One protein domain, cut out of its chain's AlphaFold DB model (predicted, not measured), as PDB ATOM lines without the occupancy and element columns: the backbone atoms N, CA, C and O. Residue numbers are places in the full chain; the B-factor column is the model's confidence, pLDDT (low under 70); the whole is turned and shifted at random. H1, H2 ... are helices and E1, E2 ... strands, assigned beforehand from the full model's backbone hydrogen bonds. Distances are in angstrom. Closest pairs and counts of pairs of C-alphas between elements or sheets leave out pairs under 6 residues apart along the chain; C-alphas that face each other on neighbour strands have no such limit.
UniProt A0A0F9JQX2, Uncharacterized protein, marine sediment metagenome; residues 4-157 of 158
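This is residues 4 to 157 of the 158 residues of an uncharacterized protein of marine sediment metagenome (UniProt A0A0F9JQX2). Two five-stranded sheets, both strongly twisted, form a sandwich that is only partly face to face; H1 covers the face of the sheet E6 E5 E4 E1 E10 turned away from the other sheet, and H2 packs on H1. Residues 136 to 146, in the long link between the helices, stick out. The printed part has 154 residues, with ten named strands followed by two named helices, a mixed class. The sheet orders are E6 - E5 - E4 - E1 - E10 and E3 - E2 - E9 - E8 - E7, all antiparallel. The whole is compact, with a radius of gyration of the C-alphas of 16.3 A and spans of 52 by 40 by 23 A.

In the first sheet, E6, residues 56 to 61, and E10, residues 105 to 112, are the edge strands. The inner strands are E5, residues 44 to 49, E4, residues 26 to 31, and E1, residues 4 to 10. N 46 and O 60 are 2.8 A apart between E5 and E6, N 28 and O 47 2.9 A between E4 and E5, N 9 and O 27 2.8 A between E1 and E4, and N 8 and O 107 2.8 A between E1 and E10. E4, E5 and E6 form a meander, each strand the antiparallel neighbour of the one before. H1, residues 116 to 129, is on this sheet at a height of 7.8 A, over E4 and slantwise to it at 38 degrees on the local plane, the helix and sheet making two layers. The closest C-alphas of H1 and E4 are those of Val 127 and Ala 26, 7.1 A apart. H2, residues 147 to 155, touches H1 in a helical hairpin, opposite ways at a shallow tilt of 6 degrees; the C-alphas of Ala 128 and Gly 148 come closest, at 4.8 A. In H2 every O i to N i+4 pair is within hydrogen-bond range, in H1 9 of 10. The second sheet holds E3, residues 20 to 23, E2, residues 14 to 17, E9, residues 93 to 98, E8, residues 80 to 86, and E7, residues 68 to 72; E7, E8 and E9 are a second meander. N 22 and O 15 are 2.8 A apart between E2 and E3, N 94 and O 16 2.8 A between E2 and E9, N 83 and O 95 2.9 A between E8 and E9, and N 84 and O 70 2.8 A between E7 and E8. In the sandwich, two sheets face to face, the facing parts are 10.0 A apart centre to centre.

E1 begins at C-alpha 4, (-31.965, 15.004, -56.085). E10 is 23.4 A long, H1 20.5 A. H2 ends at C-alpha 155, (-21.783, 2.379, -46.701).

The C-alphas of Ser 37 and Gly 77, the two farthest apart, are 53.7 A apart. The printed part has no cut. The links E4 to E5 and H1 to H2 are long. The mean pLDDT of the printed part is 70.2; residues under 70 include 113 to 157.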
ATOM      1  N   ILE A   4     -31.630  14.978 -57.502       81.00
ATOM      2  CA  ILE A   4     -31.965  15.004 -56.085       81.00
ATOM      3  C   ILE A   4     -31.196  16.150 -55.435       81.00
ATOM      4  O   ILE A   4     -29.982  16.270 -55.615       81.00
ATOM      5  N   THR A   5     -31.894  16.989 -54.679       87.44
ATOM      6  CA  THR A   5     -31.290  18.091 -53.925       87.44
ATOM      7  C   THR A   5     -31.110  17.700 -52.467       87.44
ATOM      8  O   THR A   5     -32.014  17.127 -51.868       87.44
ATOM      9  N   TYR A   6     -29.979  18.093 -51.880       86.62
ATOM     10  CA  TYR A   6     -29.709  17.960 -50.454       86.62
ATOM     11  C   TYR A   6     -29.310  19.289 -49.825       86.62
ATOM     12  O   TYR A   6     -28.614  20.099 -50.442       86.62
ATOM     13  N   ILE A   7     -29.708  19.467 -48.568       91.44
ATOM     14  CA  ILE A   7     -29.191  20.490 -47.659       91.44
ATOM     15  C   ILE A   7     -28.651  19.757 -46.434       91.44
ATOM     16  O   ILE A   7     -29.403  19.079 -45.734       91.44
ATOM     17  N   LEU A   8     -27.351  19.868 -46.191       88.12
ATOM     18  CA  LEU A   8     -26.651  19.158 -45.131       88.12
ATOM     19  C   LEU A   8     -26.234  20.129 -44.029       88.12
ATOM     20  O   LEU A   8     -25.497  21.069 -44.292       88.12
ATOM     21  N   PHE A   9     -26.660  19.848 -42.802       88.31
ATOM     22  CA  PHE A   9     -26.266  20.541 -41.581       88.31
ATOM     23  C   PHE A   9     -25.257  19.671 -40.832       88.31
ATOM     24  O   PHE A   9     -25.554  18.515 -40.519       88.31
ATOM     25  N   THR A  10     -24.078  20.209 -40.530       82.88
ATOM     26  CA  THR A  10     -23.021  19.497 -39.793       82.88
ATOM     27  C   THR A  10     -22.537  20.298 -38.581       82.88
ATOM     28  O   THR A  10     -23.116  21.329 -38.235       82.88
ATOM     29  N   ASN A  11     -21.511  19.789 -37.888       79.12
ATOM     30  CA  ASN A  11     -21.043  20.273 -36.581       79.12
ATOM     31  C   ASN A  11     -22.111  20.194 -35.479       79.12
ATOM     32  O   ASN A  11     -22.049  20.919 -34.489       79.12
ATOM     33  N   LEU A  12     -23.085  19.298 -35.637       81.44
ATOM     34  CA  LEU A  12     -24.132  19.081 -34.650       81.44
ATOM     35  C   LEU A  12     -23.616  18.178 -33.522       81.44
ATOM     36  O   LEU A  12     -22.808  17.275 -33.743       81.44
ATOM     37  N   ASN A  13     -24.105  18.410 -32.306       79.94
ATOM     38  CA  ASN A  13     -23.942  17.480 -31.189       79.94
ATOM     39  C   ASN A  13     -25.201  16.620 -31.019       79.94
ATOM     40  O   ASN A  13     -25.153  15.401 -30.845       79.94
ATOM     41  N   TYR A  14     -26.357  17.274 -31.082       85.31
ATOM     42  CA  TYR A  14     -27.653  16.622 -31.077       85.31
ATOM     43  C   TYR A  14     -28.683  17.464 -31.816       85.31
ATOM     44  O   TYR A  14     -28.524  18.672 -32.004       85.31
ATOM     45  N   VAL A  15     -29.766  16.800 -32.195       88.69
ATOM     46  CA  VAL A  15     -30.972  17.430 -32.720       88.69
ATOM     47  C   VAL A  15     -32.115  17.086 -31.780       88.69
ATOM     48  O   VAL A  15     -32.293  15.921 -31.416       88.69
ATOM     49  N   THR A  16     -32.888  18.088 -31.382       89.69
ATOM     50  CA  THR A  16     -34.167  17.866 -30.705       89.69
ATOM     51  C   THR A  16     -35.284  18.077 -31.709       89.69
ATOM     52  O   THR A  16     -35.398  19.162 -32.272       89.69
ATOM     53  N   VAL A  17     -36.106  17.057 -31.927       87.94
ATOM     54  CA  VAL A  17     -37.309  17.154 -32.761       87.94
ATOM     55  C   VAL A  17     -38.504  17.187 -31.823       87.94
ATOM     56  O   VAL A  17     -38.731  16.226 -31.086       87.94
ATOM     57  N   ASN A  18     -39.234  18.305 -31.807       80.25
ATOM     58  CA  ASN A  18     -40.192  18.624 -30.741       80.25
ATOM     59  C   ASN A  18     -39.521  18.538 -29.352       80.25
ATOM     60  O   ASN A  18     -38.651  19.355 -29.054       80.25
ATOM     61  N   ASP A  19     -39.865  17.521 -28.553       81.44
ATOM     62  CA  ASP A  19     -39.350  17.298 -27.193       81.44
ATOM     63  C   ASP A  19     -38.380  16.105 -27.091       81.44
ATOM     64  O   ASP A  19     -37.911  15.764 -26.005       81.44
ATOM     65  N   VAL A  20     -38.057  15.451 -28.214       85.62
ATOM     66  CA  VAL A  20     -37.180  14.271 -28.235       85.62
ATOM     67  C   VAL A  20     -35.783  14.659 -28.699       85.62
ATOM     68  O   VAL A  20     -35.573  15.009 -29.860       85.62
ATOM     69  N   ARG A  21     -34.807  14.563 -27.791       88.50
ATOM     70  CA  ARG A  21     -33.382  14.780 -28.077       88.50
ATOM     71  C   ARG A  21     -32.742  13.505 -28.615       88.50
ATOM     72  O   ARG A  21     -32.761  12.473 -27.950       88.50
ATOM     73  N   THR A  22     -32.093  13.614 -29.770       85.62
ATOM     74  CA  THR A  22     -31.356  12.520 -30.408       85.62
ATOM     75  C   THR A  22     -29.932  12.960 -30.724       85.62
ATOM     76  O   THR A  22     -29.725  13.996 -31.357       85.62
ATOM     77  N   SER A  23     -28.939  12.176 -30.299       82.69
ATOM     78  CA  SER A  23     -27.538  12.403 -30.671       82.69
ATOM     79  C   SER A  23     -27.384  12.266 -32.184       82.69
ATOM     80  O   SER A  23     -27.539  11.177 -32.730       82.69
ATOM     81  N   SER A  24     -27.099  13.378 -32.853       83.38
ATOM     82  CA  SER A  24     -27.033  13.477 -34.308       83.38
ATOM     83  C   SER A  24     -25.901  14.429 -34.653       83.38
ATOM     84  O   SER A  24     -25.905  15.572 -34.201       83.38
ATOM     85  N   PHE A  25     -24.937  13.948 -35.432       80.00
ATOM     86  CA  PHE A  25     -23.742  14.701 -35.824       80.00
ATOM     87  C   PHE A  25     -23.916  15.423 -37.160       80.00
ATOM     88  O   PHE A  25     -23.233  16.409 -37.439       80.00
ATOM     89  N   ALA A  26     -24.868  14.951 -37.964       84.06
ATOM     90  CA  ALA A  26     -25.342  15.637 -39.149       84.06
ATOM     91  C   ALA A  26     -26.858  15.469 -39.300       84.06
ATOM     92  O   ALA A  26     -27.444  14.516 -38.780       84.06
ATOM     93  N   LEU A  27     -27.481  16.396 -40.017       89.00
ATOM     94  CA  LEU A  27     -28.873  16.341 -40.452       89.00
ATOM     95  C   LEU A  27     -28.900  16.656 -41.948       89.00
ATOM     96  O   LEU A  27     -28.332  17.660 -42.363       89.00
ATOM     97  N   ALA A  28     -29.566  15.831 -42.750       88.75
ATOM     98  CA  ALA A  28     -29.780  16.101 -44.167       88.75
ATOM     99  C   ALA A  28     -31.267  16.301 -44.455       88.75
ATOM    100  O   ALA A  28     -32.083  15.467 -44.063       88.75
ATOM    101  N   LEU A  29     -31.600  17.374 -45.170       91.75
ATOM    102  CA  LEU A  29     -32.888  17.540 -45.840       91.75
ATOM    103  C   LEU A  29     -32.725  17.120 -47.299       91.75
ATOM    104  O   LEU A  29     -31.740  17.518 -47.923       91.75
ATOM    105  N   SER A  30     -33.658  16.347 -47.850       87.88
ATOM    106  CA  SER A  30     -33.593  15.883 -49.240       87.88
ATOM    107  C   SER A  30     -34.883  16.131 -50.017       87.88
ATOM    108  O   SER A  30     -35.960  15.998 -49.448       87.88
ATOM    109  N   ASP A  31     -34.769  16.490 -51.302       88.88
ATOM    110  CA  ASP A  31     -35.855  16.512 -52.301       88.88
ATOM    111  C   ASP A  31     -35.535  15.497 -53.399       88.88
ATOM    112  O   ASP A  31     -34.666  15.748 -54.235       88.88
ATOM    113  N   HIS A  32     -36.222  14.358 -53.361       82.44
ATOM    114  CA  HIS A  32     -36.229  13.288 -54.349       82.44
ATOM    115  C   HIS A  32     -37.407  13.506 -55.303       82.44
ATOM    116  O   HIS A  32     -38.535  13.128 -54.968       82.44
ATOM    117  N   PRO A  33     -37.200  14.072 -56.503       70.44
ATOM    118  CA  PRO A  33     -38.294  14.229 -57.446       70.44
ATOM    119  C   PRO A  33     -38.889  12.845 -57.718       70.44
ATOM    120  O   PRO A  33     -38.130  11.917 -58.015       70.44
ATOM    121  N   PRO A  34     -40.213  12.668 -57.590       63.44
ATOM    122  CA  PRO A  34     -40.810  11.355 -57.741       63.44
ATOM    123  C   PRO A  34     -40.482  10.803 -59.134       63.44
ATOM    124  O   PRO A  34     -40.540  11.549 -60.122       63.44
ATOM    125  N   PRO A  35     -40.150   9.507 -59.264       58.78
ATOM    126  CA  PRO A  35     -40.188   8.885 -60.573       58.78
ATOM    127  C   PRO A  35     -41.625   8.997 -61.093       58.78
ATOM    128  O   PRO A  35     -42.572   8.890 -60.314       58.78
ATOM    129  N   LEU A  36     -41.782   9.198 -62.405       52.91
ATOM    130  CA  LEU A  36     -43.053   9.468 -63.108       52.91
ATOM    131  C   LEU A  36     -44.216   8.496 -62.781       52.91
ATOM    132  O   LEU A  36     -45.343   8.741 -63.201       52.91
ATOM    133  N   SER A  37     -43.955   7.395 -62.069       51.34
ATOM    134  CA  SER A  37     -44.884   6.311 -61.749       51.34
ATOM    135  C   SER A  37     -45.071   6.001 -60.252       51.34
ATOM    136  O   SER A  37     -45.904   5.150 -59.936       51.34
ATOM    137  N   ALA A  38     -44.347   6.638 -59.321       51.38
ATOM    138  CA  ALA A  38     -44.465   6.337 -57.888       51.38
ATOM    139  C   ALA A  38     -45.175   7.454 -57.116       51.38
ATOM    140  O   ALA A  38     -45.016   8.636 -57.407       51.38
ATOM    141  N   HIS A  39     -45.959   7.053 -56.112       51.31
ATOM    142  CA  HIS A  39     -46.642   7.967 -55.200       51.31
ATOM    143  C   HIS A  39     -45.636   8.936 -54.559       51.31
ATOM    144  O   HIS A  39     -44.541   8.527 -54.175       51.31
ATOM    145  N   GLU A  40     -46.040  10.196 -54.386       55.34
ATOM    146  CA  GLU A  40     -45.255  11.330 -53.854       55.34
ATOM    147  C   GLU A  40     -44.665  11.119 -52.439       55.34
ATOM    148  O   GLU A  40     -43.986  11.996 -51.906       55.34
ATOM    149  N   MET A  41     -44.887   9.951 -51.827       56.06
ATOM    150  CA  MET A  41     -44.611   9.616 -50.427       56.06
ATOM    151  C   MET A  41     -43.135   9.691 -50.004       56.06
ATOM    152  O   MET A  41     -42.856   9.592 -48.816       56.06
ATOM    153  N   TYR A  42     -42.187   9.885 -50.923       66.06
ATOM    154  CA  TYR A  42     -40.756   9.950 -50.590       66.06
ATOM    155  C   TYR A  42     -40.067  11.225 -51.059       66.06
ATOM    156  O   TYR A  42     -38.838  11.283 -51.026       66.06
ATOM    157  N   ARG A  43     -40.831  12.234 -51.502       83.25
ATOM    158  CA  ARG A  43     -40.235  13.417 -52.114       83.25
ATOM    159  C   ARG A  43     -39.339  14.168 -51.141       83.25
ATOM    160  O   ARG A  43     -38.167  14.338 -51.436       83.25
ATOM    161  N   TYR A  44     -39.852  14.563 -49.980       88.69
ATOM    162  CA  TYR A  44     -39.068  15.346 -49.027       88.69
ATOM    163  C   TYR A  44     -38.786  14.581 -47.742       88.69
ATOM    164  O   TYR A  44     -39.705  13.996 -47.161       88.69
ATOM    165  N   ARG A  45     -37.532  14.595 -47.275       88.81
ATOM    166  CA  ARG A  45     -37.136  13.892 -46.044       88.81
ATOM    167  C   ARG A  45     -36.152  14.676 -45.189       88.81
ATOM    168  O   ARG A  45     -35.346  15.433 -45.717       88.81
ATOM    169  N   ALA A  46     -36.192  14.440 -43.880       90.81
ATOM    170  CA  ALA A  46     -35.166  14.829 -42.915       90.81
ATOM    171  C   ALA A  46     -34.538  13.577 -42.297       90.81
ATOM    172  O   ALA A  46     -35.231  12.807 -41.632       90.81
ATOM    173  N   ILE A  47     -33.230  13.397 -42.473       87.44
ATOM    174  CA  ILE A  47     -32.491  12.230 -41.980       87.44
ATOM    175  C   ILE A  47     -31.384  12.694 -41.040       87.44
ATOM    176  O   ILE A  47     -30.511  13.473 -41.428       87.44
ATOM    177  N   GLY A  48     -31.422  12.209 -39.800       87.00
ATOM    178  CA  GLY A  48     -30.371  12.429 -38.812       87.00
ATOM    179  C   GLY A  48     -29.334  11.318 -38.864       87.00
ATOM    180  O   GLY A  48     -29.688  10.142 -38.965       87.00
ATOM    181  N   TYR A  49     -28.061  11.672 -38.735       80.69
ATOM    182  CA  TYR A  49     -26.947  10.726 -38.758       80.69
ATOM    183  C   TYR A  49     -26.276  10.653 -37.387       80.69
ATOM    184  O   TYR A  49     -25.861  11.677 -36.836       80.69
ATOM    185  N   GLY A  50     -26.173   9.431 -36.848       76.00
ATOM    186  CA  GLY A  50     -25.480   9.113 -35.590       76.00
ATOM    187  C   GLY A  50     -23.960   9.212 -35.734       76.00
ATOM    188  O   GLY A  50     -23.546   9.908 -36.638       76.00
ATOM    189  N   PRO A  51     -23.123   8.567 -34.886       68.38
ATOM    190  CA  PRO A  51     -21.645   8.512 -34.957       68.38
ATOM    191  C   PRO A  51     -21.076   7.661 -36.124       68.38
ATOM    192  O   PRO A  51     -19.857   7.565 -36.272       68.38
ATOM    193  N   VAL A  52     -21.938   7.072 -36.962       67.00
ATOM    194  CA  VAL A  52     -21.575   6.324 -38.180       67.00
ATOM    195  C   VAL A  52     -22.509   6.746 -39.320       67.00
ATOM    196  O   VAL A  52     -23.714   6.834 -39.111       67.00
ATOM    197  N   CYS A  53     -21.995   7.009 -40.529       59.84
ATOM    198  CA  CYS A  53     -22.793   7.595 -41.627       59.84
ATOM    199  C   CYS A  53     -23.884   6.671 -42.168       59.84
ATOM    200  O   CYS A  53     -24.870   7.143 -42.714       59.84
ATOM    201  N   SER A  54     -23.710   5.360 -42.023       63.81
ATOM    202  CA  SER A  54     -24.732   4.371 -42.360       63.81
ATOM    203  C   SER A  54     -25.777   4.206 -41.254       63.81
ATOM    204  O   SER A  54     -26.735   3.460 -41.427       63.81
ATOM    205  N   TRP A  55     -25.604   4.872 -40.108       70.50
ATOM    206  CA  TRP A  55     -26.541   4.818 -38.998       70.50
ATOM    207  C   TRP A  55     -27.445   6.049 -39.000       70.50
ATOM    208  O   TRP A  55     -27.101   7.110 -38.471       70.50
ATOM    209  N   HIS A  56     -28.635   5.876 -39.573       79.00
ATOM    210  CA  HIS A  56     -29.712   6.848 -39.441       79.00
ATOM    211  C   HIS A  56     -30.268   6.774 -38.016       79.00
ATOM    212  O   HIS A  56     -30.696   5.710 -37.566       79.00
ATOM    213  N   VAL A  57     -30.246   7.893 -37.297       83.69
ATOM    214  CA  VAL A  57     -30.815   7.979 -35.943       83.69
ATOM    215  C   VAL A  57     -32.295   8.345 -35.966       83.69
ATOM    216  O   VAL A  57     -33.029   7.977 -35.055       83.69
ATOM    217  N   PHE A  58     -32.742   9.018 -37.024       86.88
ATOM    218  CA  PHE A  58     -34.148   9.227 -37.340       86.88
ATOM    219  C   PHE A  58     -34.316   9.507 -38.833       86.88
ATOM    220  O   PHE A  58     -33.362   9.878 -39.521       86.88
ATOM    221  N   ASP A  59     -35.552   9.370 -39.303       87.25
ATOM    222  CA  ASP A  59     -35.937   9.615 -40.684       87.25
ATOM    223  C   ASP A  59     -37.405  10.065 -40.731       87.25
ATOM    224  O   ASP A  59     -38.304   9.316 -40.340       87.25
ATOM    225  N   PHE A  60     -37.641  11.305 -41.159       85.88
ATOM    226  CA  PHE A  60     -38.967  11.918 -41.230       85.88
ATOM    227  C   PHE A  60     -39.324  12.293 -42.660       85.88
ATOM    228  O   PHE A  60     -38.496  12.838 -43.386       85.88
ATOM    229  N   MET A  61     -40.587  12.088 -43.032       89.38
ATOM    230  CA  MET A  61     -41.158  12.746 -44.204       89.38
ATOM    231  C   MET A  61     -41.391  14.222 -43.897       89.38
ATOM    232  O   MET A  61     -41.810  14.578 -42.793       89.38
ATOM    233  N   LEU A  62     -41.142  15.065 -44.890       90.06
ATOM    234  CA  LEU A  62     -41.351  16.499 -44.804       90.06
ATOM    235  C   LEU A  62     -42.362  16.979 -45.854       90.06
ATOM    236  O   LEU A  62     -42.559  16.322 -46.876       90.06
ATOM    237  N   PRO A  63     -42.993  18.139 -45.629       90.81
ATOM    238  CA  PRO A  63     -43.806  18.804 -46.644       90.81
ATOM    239  C   PRO A  63     -42.963  19.537 -47.703       90.81
ATOM    240  O   PRO A  63     -43.427  19.717 -48.826       90.81
ATOM    241  N   SER A  64     -41.740  19.959 -47.365       91.62
ATOM    242  CA  SER A  64     -40.763  20.578 -48.271       91.62
ATOM    243  C   SER A  64     -39.353  20.503 -47.667       91.62
ATOM    244  O   SER A  64     -39.185  20.077 -46.524       91.62
ATOM    245  N   ILE A  65     -38.337  20.938 -48.418       91.56
ATOM    246  CA  ILE A  65     -36.995  21.228 -47.877       91.56
ATOM    247  C   ILE A  65     -36.737  22.726 -47.681       91.56
ATOM    248  O   ILE A  65     -35.609  23.117 -47.386       91.56
ATOM    249  N   ASP A  66     -37.754  23.566 -47.873       92.88
ATOM    250  CA  ASP A  66     -37.628  25.002 -47.652       92.88
ATOM    251  C   ASP A  66     -37.618  25.266 -46.154       92.88
ATOM    252  O   ASP A  66     -38.526  24.858 -45.425       92.88
ATOM    253  N   TYR A  67     -36.567  25.935 -45.696       93.62
ATOM    254  CA  TYR A  67     -36.296  26.076 -44.280       93.62
ATOM    255  C   TYR A  67     -35.978  27.516 -43.890       93.62
ATOM    256  O   TYR A  67     -35.420  28.289 -44.669       93.62
ATOM    257  N   ALA A  68     -36.291  27.840 -42.641       92.12
ATOM    258  CA  ALA A  68     -35.797  29.018 -41.947       92.12
ATOM    259  C   ALA A  68     -34.904  28.584 -40.780       92.12
ATOM    260  O   ALA A  68     -35.139  27.542 -40.164       92.12
ATOM    261  N   LEU A  69     -33.873  29.379 -40.493       90.12
ATOM    262  CA  LEU A  69     -33.006  29.194 -39.335       90.12
ATOM    263  C   LEU A  69     -33.076  30.424 -38.446       90.12
ATOM    264  O   LEU A  69     -32.637  31.498 -38.852       90.12
ATOM    265  N   ASP A  70     -33.527  30.219 -37.217       86.44
ATOM    266  CA  ASP A  70     -33.552  31.255 -36.195       86.44
ATOM    267  C   ASP A  70     -32.486  30.978 -35.139       86.44
ATOM    268  O   ASP A  70     -32.371  29.865 -34.613       86.44
ATOM    269  N   ASP A  71     -31.709  32.003 -34.798       73.81
ATOM    270  CA  ASP A  71     -30.769  31.935 -33.687       73.81
ATOM    271  C   ASP A  71     -31.528  31.971 -32.361       73.81
ATOM    272  O   ASP A  71     -32.158  32.969 -32.005       73.81
ATOM    273  N   LYS A  72     -31.442  30.888 -31.587       66.88
ATOM    274  CA  LYS A  72     -31.947  30.865 -30.220       66.88
ATOM    275  C   LYS A  72     -30.796  31.201 -29.282       66.88
ATOM    276  O   LYS A  72     -30.022  30.335 -28.875       66.88
ATOM    277  N   VAL A  73     -30.691  32.480 -28.932       55.16
ATOM    278  CA  VAL A  73     -29.757  32.942 -27.901       55.16
ATOM    279  C   VAL A  73     -30.238  32.401 -26.555       55.16
ATOM    280  O   VAL A  73     -31.298  32.792 -26.063       55.16
ATOM    281  N   LEU A  74     -29.491  31.464 -25.969       54.88
ATOM    282  CA  LEU A  74     -29.738  31.042 -24.594       54.88
ATOM    283  C   LEU A  74     -29.260  32.121 -23.606       54.88
ATOM    284  O   LEU A  74     -28.374  32.914 -23.938       54.88
ATOM    285  N   PRO A  75     -29.826  32.161 -22.384       46.19
ATOM    286  CA  PRO A  75     -29.366  33.059 -21.332       46.19
ATOM    287  C   PRO A  75     -27.864  32.883 -21.070       46.19
ATOM    288  O   PRO A  75     -27.338  31.770 -21.122       46.19
ATOM    289  N   GLN A  76     -27.188  33.999 -20.791       43.69
ATOM    290  CA  GLN A  76     -25.745  34.082 -20.553       43.69
ATOM    291  C   GLN A  76     -25.283  33.021 -19.536       43.69
ATOM    292  O   GLN A  76     -25.747  33.016 -18.399       43.69
ATOM    293  N   GLY A  77     -24.368  32.133 -19.946       47.28
ATOM    294  CA  GLY A  77     -23.763  31.121 -19.065       47.28
ATOM    295  C   GLY A  77     -23.619  29.713 -19.654       47.28
ATOM    296  O   GLY A  77     -22.909  28.899 -19.071       47.28
ATOM    297  N   HIS A  78     -24.227  29.423 -20.808       51.59
ATOM    298  CA  HIS A  78     -24.054  28.148 -21.514       51.59
ATOM    299  C   HIS A  78     -23.348  28.367 -22.854       51.59
ATOM    300  O   HIS A  78     -23.812  29.156 -23.674       51.59
ATOM    301  N   SER A  79     -22.251  27.648 -23.106       54.25
ATOM    302  CA  SER A  79     -21.508  27.649 -24.377       54.25
ATOM    303  C   SER A  79     -22.230  26.875 -25.495       54.25
ATOM    304  O   SER A  79     -21.618  26.328 -26.405       54.25
ATOM    305  N   THR A  80     -23.558  26.796 -25.429       57.75
ATOM    306  CA  THR A  80     -24.390  25.994 -26.323       57.75
ATOM    307  C   THR A  80     -25.121  26.907 -27.298       57.75
ATOM    308  O   THR A  80     -25.979  27.691 -26.884       57.75
ATOM    309  N   TYR A  81     -24.815  26.795 -28.593       65.75
ATOM    310  CA  TYR A  81     -25.563  27.499 -29.633       65.75
ATOM    311  C   TYR A  81     -26.686  26.603 -30.130       65.75
ATOM    312  O   TYR A  81     -26.454  25.497 -30.622       65.75
ATOM    313  N   ASN A  82     -27.911  27.104 -30.012       75.69
ATOM    314  CA  ASN A  82     -29.090  26.449 -30.547       75.69
ATOM    315  C   ASN A  82     -29.608  27.257 -31.731       75.69
ATOM    316  O   ASN A  82     -29.934  28.435 -31.584       75.69
ATOM    317  N   LYS A  83     -29.722  26.620 -32.894       85.69
ATOM    318  CA  LYS A  83     -30.526  27.149 -33.997       85.69
ATOM    319  C   LYS A  83     -31.843  26.395 -34.056       85.69
ATOM    320  O   LYS A  83     -31.865  25.177 -33.911       85.69
ATOM    321  N   THR A  84     -32.933  27.111 -34.281       89.31
ATOM    322  CA  THR A  84     -34.218  26.484 -34.597       89.31
ATOM    323  C   THR A  84     -34.329  26.409 -36.108       89.31
ATOM    324  O   THR A  84     -34.339  27.435 -36.778       89.31
ATOM    325  N   LEU A  85     -34.364  25.193 -36.637       91.12
ATOM    326  CA  LEU A  85     -34.675  24.902 -38.024       91.12
ATOM    327  C   LEU A  85     -36.185  24.667 -38.135       91.12
ATOM    328  O   LEU A  85     -36.724  23.710 -37.569       91.12
ATOM    329  N   SER A  86     -36.842  25.552 -38.876       91.75
ATOM    330  CA  SER A  86     -38.292  25.578 -39.061       91.75
ATOM    331  C   SER A  86     -38.633  25.248 -40.510       91.75
ATOM    332  O   SER A  86     -38.100  25.869 -41.430       91.75
ATOM    333  N   ILE A  87     -39.539  24.292 -40.711       93.19
ATOM    334  CA  ILE A  87     -40.071  23.899 -42.022       93.19
ATOM    335  C   ILE A  87     -41.595  23.976 -41.927       93.19
ATOM    336  O   ILE A  87     -42.195  23.403 -41.017       93.19
ATOM    337  N   ALA A  88     -42.232  24.716 -42.835       90.69
ATOM    338  CA  ALA A  88     -43.668  24.972 -42.766       90.69
ATOM    339  C   ALA A  88     -44.472  23.662 -42.845       90.69
ATOM    340  O   ALA A  88     -44.382  22.940 -43.832       90.69
ATOM    341  N   GLY A  89     -45.266  23.363 -41.813       88.31
ATOM    342  CA  GLY A  89     -46.038  22.116 -41.723       88.31
ATOM    343  C   GLY A  89     -45.250  20.905 -41.204       88.31
ATOM    344  O   GLY A  89     -45.792  19.803 -41.185       88.31
ATOM    345  N   ALA A  90     -44.001  21.094 -40.772       89.75
ATOM    346  CA  ALA A  90     -43.175  20.079 -40.123       89.75
ATOM    347  C   ALA A  90     -42.935  20.431 -38.636       89.75
ATOM    348  O   ALA A  90     -43.181  21.569 -38.225       89.75
ATOM    349  N   PRO A  91     -42.463  19.482 -37.806       87.75
ATOM    350  CA  PRO A  91     -42.018  19.792 -36.450       87.75
ATOM    351  C   PRO A  91     -40.808  20.736 -36.455       87.75
ATOM    352  O   PRO A  91     -40.036  20.777 -37.413       87.75
ATOM    353  N   ASN A  92     -40.608  21.453 -35.348       87.25
ATOM    354  CA  ASN A  92     -39.411  22.270 -35.169       87.25
ATOM    355  C   ASN A  92     -38.217  21.383 -34.807       87.25
ATOM    356  O   ASN A  92     -38.302  20.528 -33.916       87.25
ATOM    357  N   PHE A  93     -37.089  21.640 -35.462       90.12
ATOM    358  CA  PHE A  93     -35.820  20.979 -35.195       90.12
ATOM    359  C   PHE A  93     -34.910  21.957 -34.451       90.12
ATOM    360  O   PHE A  93     -34.474  22.958 -35.009       90.12
ATOM    361  N   ASN A  94     -34.585  21.680 -33.193       90.31
ATOM    362  CA  ASN A  94     -33.552  22.431 -32.486       90.31
ATOM    363  C   ASN A  94     -32.196  21.780 -32.774       90.31
ATOM    364  O   ASN A  94     -31.934  20.655 -32.345       90.31
ATOM    365  N   LEU A  95     -31.356  22.487 -33.518       89.12
ATOM    366  CA  LEU A  95     -30.007  22.089 -33.886       89.12
ATOM    367  C   LEU A  95     -29.040  22.625 -32.835       89.12
ATOM    368  O   LEU A  95     -28.883  23.841 -32.706       89.12
ATOM    369  N   CYS A  96     -28.403  21.728 -32.089       83.62
ATOM    370  CA  CYS A  96     -27.483  22.111 -31.031       83.62
ATOM    371  C   CYS A  96     -26.036  21.867 -31.443       83.62
ATOM    372  O   CYS A  96     -25.673  20.751 -31.831       83.62
ATOM    373  N   THR A  97     -25.194  22.876 -31.235       77.62
ATOM    374  CA  THR A  97     -23.739  22.720 -31.181       77.62
ATOM    375  C   THR A  97     -23.261  22.951 -29.752       77.62
ATOM    376  O   THR A  97     -23.792  23.799 -29.029       77.62
ATOM    377  N   GLU A  98     -22.303  22.145 -29.309       67.31
ATOM    378  CA  GLU A  98     -21.582  22.418 -28.070       67.31
ATOM    379  C   GLU A  98     -20.329  23.197 -28.420       67.31
ATOM    380  O   GLU A  98     -19.571  22.755 -29.278       67.31
ATOM    381  N   ASP A  99     -20.156  24.305 -27.705       57.31
ATOM    382  CA  ASP A  99     -18.885  24.905 -27.353       57.31
ATOM    383  C   ASP A  99     -18.208  25.611 -28.561       57.31
ATOM    384  O   ASP A  99     -18.076  25.096 -29.670       57.31
ATOM    385  N   CYS A 100     -17.980  26.920 -28.390       48.69
ATOM    386  CA  CYS A 100     -18.048  27.978 -29.414       48.69
ATOM    387  C   CYS A 100     -17.026  27.914 -30.567       48.69
ATOM    388  O   CYS A 100     -16.878  28.884 -31.312       48.69
ATOM    389  N   GLU A 101     -16.284  26.822 -30.705       51.12
ATOM    390  CA  GLU A 101     -15.165  26.712 -31.630       51.12
ATOM    391  C   GLU A 101     -15.600  26.504 -33.084       51.12
ATOM    392  O   GLU A 101     -14.855  26.895 -33.986       51.12
ATOM    393  N   ARG A 102     -16.790  25.931 -33.352       64.12
ATOM    394  CA  ARG A 102     -17.301  25.780 -34.729       64.12
ATOM    395  C   ARG A 102     -18.817  25.999 -34.848       64.12
ATOM    396  O   ARG A 102     -19.584  25.282 -34.207       64.12
ATOM    397  N   PRO A 103     -19.270  26.950 -35.689       73.06
ATOM    398  CA  PRO A 103     -20.689  27.121 -35.978       73.06
ATOM    399  C   PRO A 103     -21.243  25.935 -36.785       73.06
ATOM    400  O   PRO A 103     -20.487  25.164 -37.387       73.06
ATOM    401  N   ILE A 104     -22.576  25.820 -36.829       79.88
ATOM    402  CA  ILE A 104     -23.268  24.919 -37.763       79.88
ATOM    403  C   ILE A 104     -22.803  25.249 -39.180       79.88
ATOM    404  O   ILE A 104     -22.892  26.403 -39.604       79.88
ATOM    405  N   ASP A 105     -22.326  24.234 -39.890       81.88
ATOM    406  CA  ASP A 105     -21.978  24.333 -41.305       81.88
ATOM    407  C   ASP A 105     -23.132  23.797 -42.153       81.88
ATOM    408  O   ASP A 105     -23.777  22.812 -41.778       81.88
ATOM    409  N   ILE A 106     -23.419  24.483 -43.262       87.56
ATOM    410  CA  ILE A 106     -24.572  24.206 -44.120       87.56
ATOM    411  C   ILE A 106     -24.105  24.139 -45.568       87.56
ATOM    412  O   ILE A 106     -23.690  25.145 -46.141       87.56
ATOM    413  N   GLU A 107     -24.233  22.967 -46.183       87.25
ATOM    414  CA  GLU A 107     -23.883  22.744 -47.587       87.25
ATOM    415  C   GLU A 107     -25.131  22.344 -48.381       87.25
ATOM    416  O   GLU A 107     -25.886  21.463 -47.969       87.25
ATOM    417  N   ARG A 108     -25.339  22.959 -49.550       89.69
ATOM    418  CA  ARG A 108     -26.349  22.527 -50.526       89.69
ATOM    419  C   ARG A 108     -25.665  21.879 -51.722       89.69
ATOM    420  O   ARG A 108     -24.727  22.451 -52.272       89.69
ATOM    421  N   PHE A 109     -26.162  20.727 -52.159       85.81
ATOM    422  CA  PHE A 109     -25.635  20.029 -53.331       85.81
ATOM    423  C   PHE A 109     -26.710  19.216 -54.055       85.81
ATOM    424  O   PHE A 109     -27.773  18.920 -53.512       85.81
ATOM    425  N   GLU A 110     -26.415  18.864 -55.304       86.38
ATOM    426  CA  GLU A 110     -27.293  18.091 -56.178       86.38
ATOM    427  C   GLU A 110     -26.573  16.846 -56.688       86.38
ATOM    428  O   GLU A 110     -25.371  16.883 -56.961       86.38
ATOM    429  N   PHE A 111     -27.329  15.770 -56.874       75.69
ATOM    430  CA  PHE A 111     -26.872  14.562 -57.548       75.69
ATOM    431  C   PHE A 111     -27.850  14.187 -58.659       75.69
ATOM    432  O   PHE A 111     -29.063  14.306 -58.482       75.69
ATOM    433  N   ASP A 112     -27.332  13.714 -59.792       75.94
ATOM    434  CA  ASP A 112     -28.153  12.973 -60.752       75.94
ATOM    435  C   ASP A 112     -28.650  11.714 -60.053       75.94
ATOM    436  O   ASP A 112     -27.824  11.064 -59.425       75.94
ATOM    437  N   ASP A 113     -29.947  11.400 -60.142       65.38
ATOM    438  CA  ASP A 113     -30.593  10.242 -59.501       65.38
ATOM    439  C   ASP A 113     -29.858   8.923 -59.836       65.38
ATOM    440  O   ASP A 113     -30.086   8.344 -60.906       65.38
ATOM    441  N   PRO A 114     -28.917   8.461 -58.986       59.38
ATOM    442  CA  PRO A 114     -28.142   7.267 -59.247       59.38
ATOM    443  C   PRO A 114     -28.831   6.074 -58.559       59.38
ATOM    444  O   PRO A 114     -29.758   6.246 -57.767       59.38
ATOM    445  N   PRO A 115     -28.388   4.830 -58.789       59.75
ATOM    446  CA  PRO A 115     -28.862   3.693 -58.001       59.75
ATOM    447  C   PRO A 115     -28.732   3.981 -56.491       59.75
ATOM    448  O   PRO A 115     -27.719   4.532 -56.056       59.75
ATOM    449  N   TYR A 116     -29.737   3.601 -55.691       55.25
ATOM    450  CA  TYR A 116     -29.873   3.943 -54.260       55.25
ATOM    451  C   TYR A 116     -28.583   3.747 -53.433       55.25
ATOM    452  O   TYR A 116     -28.208   4.599 -52.629       55.25
ATOM    453  N   THR A 117     -27.844   2.668 -53.694       54.69
ATOM    454  CA  THR A 117     -26.560   2.348 -53.051       54.69
ATOM    455  C   THR A 117     -25.446   3.348 -53.364       54.69
ATOM    456  O   THR A 117     -24.634   3.671 -52.501       54.69
ATOM    457  N   THR A 118     -25.401   3.908 -54.573       60.19
ATOM    458  CA  THR A 118     -24.416   4.938 -54.945       60.19
ATOM    459  C   THR A 118     -24.680   6.253 -54.209       60.19
ATOM    460  O   THR A 118     -23.738   6.957 -53.845       60.19
ATOM    461  N   PHE A 119     -25.948   6.558 -53.929       60.44
ATOM    462  CA  PHE A 119     -26.343   7.749 -53.186       60.44
ATOM    463  C   PHE A 119     -25.948   7.675 -51.702       60.44
ATOM    464  O   PHE A 119     -25.267   8.580 -51.214       60.44
ATOM    465  N   SER A 120     -26.314   6.601 -50.990       57.62
ATOM    466  CA  SER A 120     -25.947   6.438 -49.574       57.62
ATOM    467  C   SER A 120     -24.432   6.490 -49.374       57.62
ATOM    468  O   SER A 120     -23.966   7.044 -48.383       57.62
ATOM    469  N   VAL A 121     -23.658   5.994 -50.346       61.78
ATOM    470  CA  VAL A 121     -22.193   6.104 -50.367       61.78
ATOM    471  C   VAL A 121     -21.725   7.541 -50.597       61.78
ATOM    472  O   VAL A 121     -20.867   8.001 -49.855       61.78
ATOM    473  N   ALA A 122     -22.272   8.270 -51.571       64.75
ATOM    474  CA  ALA A 122     -21.873   9.655 -51.839       64.75
ATOM    475  C   ALA A 122     -22.204  10.595 -50.665       64.75
ATOM    476  O   ALA A 122     -21.388  11.436 -50.280       64.75
ATOM    477  N   LEU A 123     -23.379  10.418 -50.050       66.12
ATOM    478  CA  LEU A 123     -23.765  11.160 -48.854       66.12
ATOM    479  C   LEU A 123     -22.898  10.763 -47.656       66.12
ATOM    480  O   LEU A 123     -22.409  11.638 -46.950       66.12
ATOM    481  N   ALA A 124     -22.631   9.470 -47.469       63.47
ATOM    482  CA  ALA A 124     -21.677   8.990 -46.476       63.47
ATOM    483  C   ALA A 124     -20.279   9.588 -46.671       63.47
ATOM    484  O   ALA A 124     -19.674  10.025 -45.701       63.47
ATOM    485  N   GLU A 125     -19.771   9.650 -47.904       64.81
ATOM    486  CA  GLU A 125     -18.478  10.251 -48.245       64.81
ATOM    487  C   GLU A 125     -18.445  11.750 -47.940       64.81
ATOM    488  O   GLU A 125     -17.424  12.258 -47.474       64.81
ATOM    489  N   LYS A 126     -19.554  12.461 -48.162       67.19
ATOM    490  CA  LYS A 126     -19.698  13.874 -47.803       67.19
ATOM    491  C   LYS A 126     -19.761  14.063 -46.289       67.19
ATOM    492  O   LYS A 126     -18.916  14.769 -45.750       67.19
ATOM    493  N   VAL A 127     -20.667  13.376 -45.592       61.97
ATOM    494  CA  VAL A 127     -20.810  13.444 -44.125       61.97
ATOM    495  C   VAL A 127     -19.522  13.000 -43.418       61.97
ATOM    496  O   VAL A 127     -19.118  13.616 -42.434       61.97
ATOM    497  N   ALA A 128     -18.815  11.995 -43.944       59.69
ATOM    498  CA  ALA A 128     -17.543  11.510 -43.407       59.69
ATOM    499  C   ALA A 128     -16.439  12.577 -43.384       59.69
ATOM    500  O   ALA A 128     -15.594  12.536 -42.492       59.69
ATOM    501  N   LYS A 129     -16.441  13.543 -44.316       60.81
ATOM    502  CA  LYS A 129     -15.480  14.665 -44.309       60.81
ATOM    503  C   LYS A 129     -15.692  15.609 -43.128       60.81
ATOM    504  O   LYS A 129     -14.734  16.214 -42.659       60.81
ATOM    505  N   TYR A 130     -16.925  15.692 -42.638       57.62
ATOM    506  CA  TYR A 130     -17.324  16.533 -41.510       57.62
ATOM    507  C   TYR A 130     -17.420  15.742 -40.196       57.62
ATOM    508  O   TYR A 130     -17.815  16.279 -39.161       57.62
ATOM    509  N   TRP A 131     -17.011  14.467 -40.208       52.72
ATOM    510  CA  TRP A 131     -17.037  13.567 -39.059       52.72
ATOM    511  C   TRP A 131     -15.930  13.895 -38.030       52.72
ATOM    512  O   TRP A 131     -14.959  13.158 -37.890       52.72
ATOM    513  N   ARG A 132     -16.150  14.992 -37.279       51.44
ATOM    514  CA  ARG A 132     -15.457  15.568 -36.093       51.44
ATOM    515  C   ARG A 132     -14.083  16.264 -36.233       51.44
ATOM    516  O   ARG A 132     -13.069  15.628 -36.485       51.44
ATOM    517  N   ALA A 133     -14.063  17.542 -35.808       33.09
ATOM    518  CA  ALA A 133     -13.286  18.111 -34.672       33.09
ATOM    519  C   ALA A 133     -13.954  19.453 -34.244       33.09
ATOM    520  O   ALA A 133     -14.391  20.131 -35.175       33.09
ATOM    521  N   PRO A 134     -14.076  19.874 -32.951       37.97
ATOM    522  CA  PRO A 134     -13.178  19.602 -31.816       37.97
ATOM    523  C   PRO A 134     -13.879  19.436 -30.430       37.97
ATOM    524  O   PRO A 134     -14.009  20.409 -29.725       37.97
ATOM    525  N   TYR A 135     -14.253  18.231 -29.967       35.34
ATOM    526  CA  TYR A 135     -14.415  17.943 -28.515       35.34
ATOM    527  C   TYR A 135     -14.130  16.467 -28.233       35.34
ATOM    528  O   TYR A 135     -15.022  15.613 -28.201       35.34
ATOM    529  N   MET A 136     -12.846  16.156 -28.066       37.34
ATOM    530  CA  MET A 136     -12.379  14.970 -27.351       37.34
ATOM    531  C   MET A 136     -11.259  15.398 -26.400       37.34
ATOM    532  O   MET A 136     -10.110  15.511 -26.830       37.34
ATOM    533  N   PRO A 137     -11.553  15.638 -25.111       33.88
ATOM    534  CA  PRO A 137     -10.515  15.614 -24.105       33.88
ATOM    535  C   PRO A 137     -10.149  14.142 -23.890       33.88
ATOM    536  O   PRO A 137     -10.970  13.340 -23.458       33.88
ATOM    537  N   SER A 138      -8.911  13.793 -24.241       38.78
ATOM    538  CA  SER A 138      -8.237  12.523 -23.938       38.78
ATOM    539  C   SER A 138      -8.917  11.232 -24.418       38.78
ATOM    540  O   SER A 138      -9.791  10.694 -23.750       38.78
ATOM    541  N   LEU A 139      -8.419  10.666 -25.521       30.94
ATOM    542  CA  LEU A 139      -7.918   9.283 -25.576       30.94
ATOM    543  C   LEU A 139      -7.380   9.001 -26.984       30.94
ATOM    544  O   LEU A 139      -8.124   8.704 -27.909       30.94
ATOM    545  N   LEU A 140      -6.054   9.116 -27.090       32.38
ATOM    546  CA  LEU A 140      -5.185   8.420 -28.038       32.38
ATOM    547  C   LEU A 140      -5.604   8.496 -29.514       32.38
ATOM    548  O   LEU A 140      -6.259   7.614 -30.066       32.38
ATOM    549  N   TRP A 141      -5.078   9.534 -30.164       33.97
ATOM    550  CA  TRP A 141      -4.677   9.473 -31.565       33.97
ATOM    551  C   TRP A 141      -3.815   8.222 -31.777       33.97
ATOM    552  O   TRP A 141      -2.645   8.182 -31.406       33.97
ATOM    553  N   ASP A 142      -4.399   7.196 -32.377       38.16
ATOM    554  CA  ASP A 142      -3.664   6.393 -33.340       38.16
ATOM    555  C   ASP A 142      -4.046   6.981 -34.701       38.16
ATOM    556  O   ASP A 142      -5.232   7.097 -35.025       38.16
ATOM    557  N   GLU A 143      -3.065   7.369 -35.516       38.69
ATOM    558  CA  GLU A 143      -3.252   7.826 -36.905       38.69
ATOM    559  C   GLU A 143      -4.002   6.787 -37.775       38.69
ATOM    560  O   GLU A 143      -4.364   7.041 -38.922       38.69
ATOM    561  N   ARG A 144      -4.307   5.614 -37.208       41.16
ATOM    562  CA  ARG A 144      -5.164   4.550 -37.739       41.16
ATOM    563  C   ARG A 144      -6.668   4.724 -37.493       41.16
ATOM    564  O   ARG A 144      -7.427   3.816 -37.846       41.16
ATOM    565  N   ALA A 145      -7.145   5.840 -36.935       45.72
ATOM    566  CA  ALA A 145      -8.578   6.140 -36.820       45.72
ATOM    567  C   ALA A 145      -9.195   6.517 -38.185       45.72
ATOM    568  O   ALA A 145      -9.690   7.616 -38.420       45.72
ATOM    569  N   ILE A 146      -9.196   5.544 -39.094       48.12
ATOM    570  CA  ILE A 146      -9.813   5.529 -40.421       48.12
ATOM    571  C   ILE A 146     -11.344   5.439 -40.243       48.12
ATOM    572  O   ILE A 146     -11.986   4.555 -40.794       48.12
ATOM    573  N   SER A 147     -11.958   6.279 -39.402       49.00
ATOM    574  CA  SER A 147     -13.411   6.237 -39.188       49.00
ATOM    575  C   SER A 147     -14.126   6.659 -40.470       49.00
ATOM    576  O   SER A 147     -14.952   5.915 -40.981       49.00
ATOM    577  N   GLY A 148     -13.685   7.755 -41.102       45.53
ATOM    578  CA  GLY A 148     -14.213   8.197 -42.396       45.53
ATOM    579  C   GLY A 148     -14.117   7.121 -43.482       45.53
ATOM    580  O   GLY A 148     -15.131   6.747 -44.063       45.53
ATOM    581  N   ALA A 149     -12.933   6.541 -43.720       48.34
ATOM    582  CA  ALA A 149     -12.788   5.537 -44.779       48.34
ATOM    583  C   ALA A 149     -13.415   4.171 -44.425       48.34
ATOM    584  O   ALA A 149     -13.944   3.518 -45.319       48.34
ATOM    585  N   ARG A 150     -13.442   3.740 -43.150       51.56
ATOM    586  CA  ARG A 150     -14.201   2.541 -42.734       51.56
ATOM    587  C   ARG A 150     -15.704   2.745 -42.874       51.56
ATOM    588  O   ARG A 150     -16.386   1.820 -43.296       51.56
ATOM    589  N   ASN A 151     -16.206   3.940 -42.582       49.00
ATOM    590  CA  ASN A 151     -17.619   4.283 -42.713       49.00
ATOM    591  C   ASN A 151     -18.037   4.351 -44.187       49.00
ATOM    592  O   ASN A 151     -19.054   3.771 -44.551       49.00
ATOM    593  N   VAL A 152     -17.202   4.928 -45.060       51.16
ATOM    594  CA  VAL A 152     -17.391   4.874 -46.522       51.16
ATOM    595  C   VAL A 152     -17.368   3.428 -47.027       51.16
ATOM    596  O   VAL A 152     -18.233   3.025 -47.800       51.16
ATOM    597  N   LEU A 153     -16.422   2.609 -46.559       53.12
ATOM    598  CA  LEU A 153     -16.372   1.181 -46.891       53.12
ATOM    599  C   LEU A 153     -17.590   0.406 -46.364       53.12
ATOM    600  O   LEU A 153     -18.021  -0.535 -47.021       53.12
ATOM    601  N   SER A 154     -18.148   0.786 -45.211       53.41
ATOM    602  CA  SER A 154     -19.372   0.197 -44.658       53.41
ATOM    603  C   SER A 154     -20.605   0.612 -45.455       53.41
ATOM    604  O   SER A 154     -21.433  -0.238 -45.762       53.41
ATOM    605  N   ALA A 155     -20.710   1.885 -45.842       49.06
ATOM    606  CA  ALA A 155     -21.783   2.379 -46.701       49.06
ATOM    607  C   ALA A 155     -21.775   1.689 -48.072       49.06
ATOM    608  O   ALA A 155     -22.830   1.442 -48.629       49.06
ATOM    609  N   ARG A 156     -20.598   1.311 -48.592       52.25
ATOM    610  CA  ARG A 156     -20.465   0.543 -49.846       52.25
ATOM    611  C   ARG A 156     -20.907  -0.925 -49.741       52.25
ATOM    612  O   ARG A 156     -20.960  -1.597 -50.765       52.25
ATOM    613  N   ARG A 157     -21.127  -1.450 -48.529       53.09
ATOM    614  CA  ARG A 157     -21.520  -2.853 -48.277       53.09
ATOM    615  C   ARG A 157     -23.021  -3.031 -48.018       53.09
ATOM    616  O   ARG A 157     -23.462  -4.178 -47.966       53.09
TER     617      ARG A 157